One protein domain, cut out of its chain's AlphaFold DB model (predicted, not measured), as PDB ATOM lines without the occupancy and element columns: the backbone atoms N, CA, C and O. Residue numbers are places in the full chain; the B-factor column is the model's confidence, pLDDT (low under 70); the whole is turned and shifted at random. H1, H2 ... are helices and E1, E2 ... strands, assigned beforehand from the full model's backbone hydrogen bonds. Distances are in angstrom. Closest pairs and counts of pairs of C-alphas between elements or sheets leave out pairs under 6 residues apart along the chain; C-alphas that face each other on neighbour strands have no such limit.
ATOM      1  N   LYS A  19     155.566 100.506 148.029       86.44
ATOM      2  CA  LYS A  19     155.943 100.584 149.437       86.44
ATOM      3  C   LYS A  19     155.502 101.944 149.957       86.44
ATOM      4  O   LYS A  19     156.066 102.960 149.567       86.44
ATOM      5  N   LEU A  20     154.486 101.956 150.810       85.06
ATOM      6  CA  LEU A  20     153.911 103.174 151.372       85.06
ATOM      7  C   LEU A  20     154.383 103.353 152.815       85.06
ATOM      8  O   LEU A  20     154.464 102.387 153.573       85.06
ATOM      9  N   ARG A  21     154.688 104.589 153.208       86.25
ATOM     10  CA  ARG A  21     154.925 104.963 154.605       86.25
ATOM     11  C   ARG A  21     154.317 106.322 154.863       86.25
ATOM     12  O   ARG A  21     154.643 107.281 154.171       86.25
ATOM     13  N   ILE A  22     153.487 106.398 155.891       82.19
ATOM     14  CA  ILE A  22     152.930 107.660 156.362       82.19
ATOM     15  C   ILE A  22     153.855 108.177 157.458       82.19
ATOM     16  O   ILE A  22     154.172 107.455 158.402       82.19
ATOM     17  N   SER A  23     154.329 109.405 157.291       81.12
ATOM     18  CA  SER A  23     155.121 110.114 158.295       81.12
ATOM     19  C   SER A  23     154.369 111.389 158.644       81.12
ATOM     20  O   SER A  23     153.778 112.010 157.760       81.12
ATOM     21  N   SER A  24     154.341 111.740 159.923       77.12
ATOM     22  CA  SER A  24     153.691 112.957 160.402       77.12
ATOM     23  C   SER A  24     154.767 113.917 160.878       77.12
ATOM     24  O   SER A  24     155.600 113.545 161.697       77.12
ATOM     25  N   PHE A  25     154.731 115.139 160.360       78.88
ATOM     26  CA  PHE A  25     155.661 116.206 160.712       78.88
ATOM     27  C   PHE A  25     154.881 117.354 161.346       78.88
ATOM     28  O   PHE A  25     153.702 117.553 161.024       78.88
ATOM     29  N   LEU A  26     155.508 118.100 162.256       78.19
ATOM     30  CA  LEU A  26     154.888 119.308 162.785       78.19
ATOM     31  C   LEU A  26     154.910 120.383 161.698       78.19
ATOM     32  O   LEU A  26     155.924 120.594 161.040       78.19
ATOM     33  N   ALA A  27     153.799 121.103 161.536       80.62
ATOM     34  CA  ALA A  27     153.731 122.212 160.584       80.62
ATOM     35  C   ALA A  27     154.785 123.290 160.889       80.62
ATOM     36  O   ALA A  27     155.347 123.873 159.971       80.62
ATOM     37  N   SER A  28     155.092 123.506 162.173       79.75
ATOM     38  CA  SER A  28     156.152 124.417 162.606       79.75
ATOM     39  C   SER A  28     157.539 123.979 162.140       79.75
ATOM     40  O   SER A  28     158.338 124.848 161.824       79.75
ATOM     41  N   ASP A  29     157.825 122.677 162.053       77.69
ATOM     42  CA  ASP A  29     159.123 122.213 161.547       77.69
ATOM     43  C   ASP A  29     159.278 122.560 160.063       77.69
ATOM     44  O   ASP A  29     160.332 123.024 159.646       77.69
ATOM     45  N   ILE A  30     158.199 122.422 159.285       77.69
ATOM     46  CA  ILE A  30     158.178 122.783 157.861       77.69
ATOM     47  C   ILE A  30     158.333 124.302 157.683       77.69
ATOM     48  O   ILE A  30     159.130 124.743 156.864       77.69
ATOM     49  N   ASP A  31     157.588 125.098 158.455       79.75
ATOM     50  CA  ASP A  31     157.591 126.569 158.366       79.75
ATOM     51  C   ASP A  31     158.938 127.188 158.768       79.75
ATOM     52  O   ASP A  31     159.337 128.217 158.234       79.75
ATOM     53  N   ASN A  32     159.661 126.537 159.684       80.75
ATOM     54  CA  ASN A  32     160.977 126.980 160.147       80.75
ATOM     55  C   ASN A  32     162.142 126.313 159.391       80.75
ATOM     56  O   ASN A  32     163.287 126.449 159.819       80.75
ATOM     57  N   GLU A  33     161.857 125.593 158.298       76.50
ATOM     58  CA  GLU A  33     162.846 124.867 157.483       76.50
ATOM     59  C   GLU A  33     163.727 123.908 158.307       76.50
ATOM     60  O   GLU A  33     164.892 123.663 157.983       76.50
ATOM     61  N   VAL A  41     158.235 108.215 162.260       74.88
ATOM     62  CA  VAL A  41     157.931 107.539 160.994       74.88
ATOM     63  C   VAL A  41     157.045 106.315 161.225       74.88
ATOM     64  O   VAL A  41     157.345 105.437 162.037       74.88
ATOM     65  N   GLY A  42     155.946 106.225 160.474       74.75
ATOM     66  CA  GLY A  42     155.107 105.034 160.458       74.75
ATOM     67  C   GLY A  42     155.844 103.807 159.912       74.75
ATOM     68  O   GLY A  42     156.940 103.884 159.346       74.75
ATOM     69  N   LYS A  43     155.222 102.635 160.049       82.94
ATOM     70  CA  LYS A  43     155.746 101.407 159.441       82.94
ATOM     71  C   LYS A  43     155.528 101.428 157.933       82.94
ATOM     72  O   LYS A  43     154.572 102.018 157.437       82.94
ATOM     73  N   TYR A  44     156.421 100.755 157.216       84.56
ATOM     74  CA  TYR A  44     156.214 100.504 155.800       84.56
ATOM     75  C   TYR A  44     155.110  99.474 155.594       84.56
ATOM     76  O   TYR A  44     155.154  98.385 156.167       84.56
ATOM     77  N   GLU A  45     154.172  99.811 154.722       86.12
ATOM     78  CA  GLU A  45     153.146  98.915 154.212       86.12
ATOM     79  C   GLU A  45     153.515  98.530 152.773       86.12
ATOM     80  O   GLU A  45     153.881  99.383 151.960       86.12
ATOM     81  N   ILE A  46     153.464  97.232 152.468       88.25
ATOM     82  CA  ILE A  46     153.657  96.724 151.108       88.25
ATOM     83  C   ILE A  46     152.278  96.609 150.470       88.25
ATOM     84  O   ILE A  46     151.399  95.943 151.010       88.25
ATOM     85  N   ILE A  47     152.112  97.233 149.315       87.31
ATOM     86  CA  ILE A  47     150.895  97.193 148.520       87.31
ATOM     87  C   ILE A  47     151.204  96.412 147.247       87.31
ATOM     88  O   ILE A  47     152.158  96.725 146.531       87.31
ATOM     89  N   ALA A  48     150.428  95.363 146.984       85.69
ATOM     90  CA  ALA A  48     150.750  94.396 145.940       85.69
ATOM     91  C   ALA A  48     150.232  94.789 144.550       85.69
ATOM     92  O   ALA A  48     150.614  94.146 143.579       85.69
ATOM     93  N   SER A  49     149.373  95.809 144.453       86.94
ATOM     94  CA  SER A  49     148.745  96.207 143.193       86.94
ATOM     95  C   SER A  49     148.390  97.696 143.130       86.94
ATOM     96  O   SER A  49     148.175  98.363 144.148       86.94
ATOM     97  N   LEU A  50     148.248  98.221 141.909       86.12
ATOM     98  CA  LEU A  50     147.836  99.610 141.679       86.12
ATOM     99  C   LEU A  50     146.434  99.904 142.237       86.12
ATOM    100  O   LEU A  50     146.166 101.011 142.702       86.12
ATOM    101  N   ASN A  51     145.526  98.928 142.194       87.94
ATOM    102  CA  ASN A  51     144.155  99.114 142.665       87.94
ATOM    103  C   ASN A  51     144.086  99.237 144.198       87.94
ATOM    104  O   ASN A  51     143.369 100.089 144.730       87.94
ATOM    105  N   GLU A  52     144.881  98.437 144.913       87.94
ATOM    106  CA  GLU A  52     145.036  98.570 146.364       87.94
ATOM    107  C   GLU A  52     145.672  99.911 146.738       87.94
ATOM    108  O   GLU A  52     145.225 100.553 147.690       87.94
ATOM    109  N   LEU A  53     146.655 100.379 145.957       88.56
ATOM    110  CA  LEU A  53     147.268 101.689 146.173       88.56
ATOM    111  C   LEU A  53     146.231 102.805 146.040       88.56
ATOM    112  O   LEU A  53     146.117 103.635 146.939       88.56
ATOM    113  N   LYS A  54     145.436 102.798 144.963       87.81
ATOM    114  CA  LYS A  54     144.354 103.777 144.763       87.81
ATOM    115  C   LYS A  54     143.376 103.779 145.935       87.81
ATOM    116  O   LYS A  54     143.077 104.838 146.468       87.81
ATOM    117  N   THR A  55     142.952 102.601 146.385       89.38
ATOM    118  CA  THR A  55     142.034 102.459 147.528       89.38
ATOM    119  C   THR A  55     142.633 103.047 148.812       89.38
ATOM    120  O   THR A  55     141.966 103.782 149.549       89.38
ATOM    121  N   ARG A  56     143.916 102.762 149.073       88.75
ATOM    122  CA  ARG A  56     144.625 103.273 150.251       88.75
ATOM    123  C   ARG A  56     144.776 104.793 150.204       88.75
ATOM    124  O   ARG A  56     144.515 105.444 151.211       88.75
ATOM    125  N   LEU A  57     145.125 105.355 149.047       88.00
ATOM    126  CA  LEU A  57     145.241 106.803 148.849       88.00
ATOM    127  C   LEU A  57     143.888 107.511 148.981       88.00
ATOM    128  O   LEU A  57     143.809 108.526 149.670       88.00
ATOM    129  N   SER A  58     142.805 106.937 148.446       88.38
ATOM    130  CA  SER A  58     141.457 107.493 148.621       88.38
ATOM    131  C   SER A  58     141.034 107.557 150.092       88.38
ATOM    132  O   SER A  58     140.388 108.521 150.492       88.38
ATOM    133  N   THR A  59     141.447 106.587 150.918       88.81
ATOM    134  CA  THR A  59     141.215 106.619 152.379       88.81
ATOM    135  C   THR A  59     141.944 107.788 153.051       88.81
ATOM    136  O   THR A  59     141.488 108.305 154.066       88.81
ATOM    137  N   LEU A  60     143.072 108.214 152.483       86.44
ATOM    138  CA  LEU A  60     143.853 109.364 152.943       86.44
ATOM    139  C   LEU A  60     143.412 110.679 152.282       86.44
ATOM    140  O   LEU A  60     144.055 111.701 152.496       86.44
ATOM    141  N   HIS A  61     142.338 110.663 151.483       87.75
ATOM    142  CA  HIS A  61     141.888 111.795 150.667       87.75
ATOM    143  C   HIS A  61     142.956 112.320 149.688       87.75
ATOM    144  O   HIS A  61     142.955 113.497 149.331       87.75
ATOM    145  N   VAL A  62     143.845 111.437 149.228       85.62
ATOM    146  CA  VAL A  62     144.892 111.734 148.245       85.62
ATOM    147  C   VAL A  62     144.539 111.077 146.911       85.62
ATOM    148  O   VAL A  62     144.130 109.914 146.878       85.62
ATOM    149  N   ASN A  63     144.730 111.792 145.801       84.44
ATOM    150  CA  ASN A  63     144.521 111.249 144.460       84.44
ATOM    151  C   ASN A  63     145.844 111.037 143.728       84.44
ATOM    152  O   ASN A  63     146.730 111.884 143.751       84.44
ATOM    153  N   LEU A  64     145.951 109.910 143.021       80.75
ATOM    154  CA  LEU A  64     147.152 109.541 142.264       80.75
ATOM    155  C   LEU A  64     147.478 110.547 141.143       80.75
ATOM    156  O   LEU A  64     148.636 110.727 140.799       80.75
ATOM    157  N   GLU A  65     146.465 111.236 140.618       81.88
ATOM    158  CA  GLU A  65     146.599 112.275 139.586       81.88
ATOM    159  C   GLU A  65     147.247 113.570 140.100       81.88
ATOM    160  O   GLU A  65     147.638 114.414 139.304       81.88
ATOM    161  N   GLN A  66     147.363 113.739 141.423       79.94
ATOM    162  CA  GLN A  66     148.053 114.884 142.027       79.94
ATOM    163  C   GLN A  66     149.573 114.683 142.089       79.94
ATOM    164  O   GLN A  66     150.293 115.617 142.430       79.94
ATOM    165  N   PHE A  67     150.063 113.476 141.793       79.56
ATOM    166  CA  PHE A  67     151.491 113.190 141.744       79.56
ATOM    167  C   PHE A  67     152.023 113.470 140.345       79.56
ATOM    168  O   PHE A  67     151.444 113.040 139.347       79.56
ATOM    169  N   ILE A  68     153.152 114.167 140.290       74.25
ATOM    170  CA  ILE A  68     153.870 114.447 139.053       74.25
ATOM    171  C   ILE A  68     154.863 113.312 138.817       74.25
ATOM    172  O   ILE A  68     155.442 112.755 139.753       74.25
ATOM    173  N   ASN A  69     155.044 112.949 137.555       68.50
ATOM    174  CA  ASN A  69     156.091 112.029 137.161       68.50
ATOM    175  C   ASN A  69     157.452 112.710 137.342       68.50
ATOM    176  O   ASN A  69     157.800 113.605 136.581       68.50
TER     177      ASN A  69
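This is residues 19 to 33 and 41 to 69 of the 78 residues of an uncharacterized protein of Shigella flexneri (UniProt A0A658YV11). A short strand, E1, turns tightly into the longest helix, H2, and the first residues, 19 to 20, run beside E1, while an arm of residues 26 to 33 with the small helix H1 sticks out from this body. After H2, residues 60 to 69 trail on with no named element. The printed part has 44 residues, with two named helices and one named strand in the order H1, E1, H2. The class is mostly helix, though under half of the printed residues are in named elements. The whole is loose, with a radius of gyration of the C-alphas of 12.9 A, and elongated, spanning 37 by 24 by 20 A.

H2, residues 50 to 59, follows E1, residues 45 to 47, by a tight link of 2 residues. Their closest C-alphas are those of Ile 47 and Leu 53, 6.2 A apart, and their centres are 10.7 A apart. E1 pairs with no named strand, but residues 19 to 20 pair with its residues 45 to 46, antiparallel. H1, residues 27 to 31, is apart from H2 and from E1. In H1 and H2 every O i to N i+4 pair is within hydrogen-bond range.

H2 measures 14.4 A from C-alpha 50 at (147.836, 99.610, 141.679) to C-alpha 59 at (141.215, 106.619, 152.379). E1 measures 6.4 A. H1 measures 6.2 A and begins with C-alpha 27 at (153.731, 122.212, 160.584).

The two C-alphas farthest apart are those of Asn 32 and Ser 49, at 37.2 A. Residues 34 to 40 are not printed, and C-alphas 33 and 41 are 18.4 A apart across this cut, which lies in the link from H1 to E1. Residues 26 to 33 stand free; the body without them spans 24 by 22 by 20 A. The mean pLDDT of the printed part is 83.0, and residue 69 is under 70.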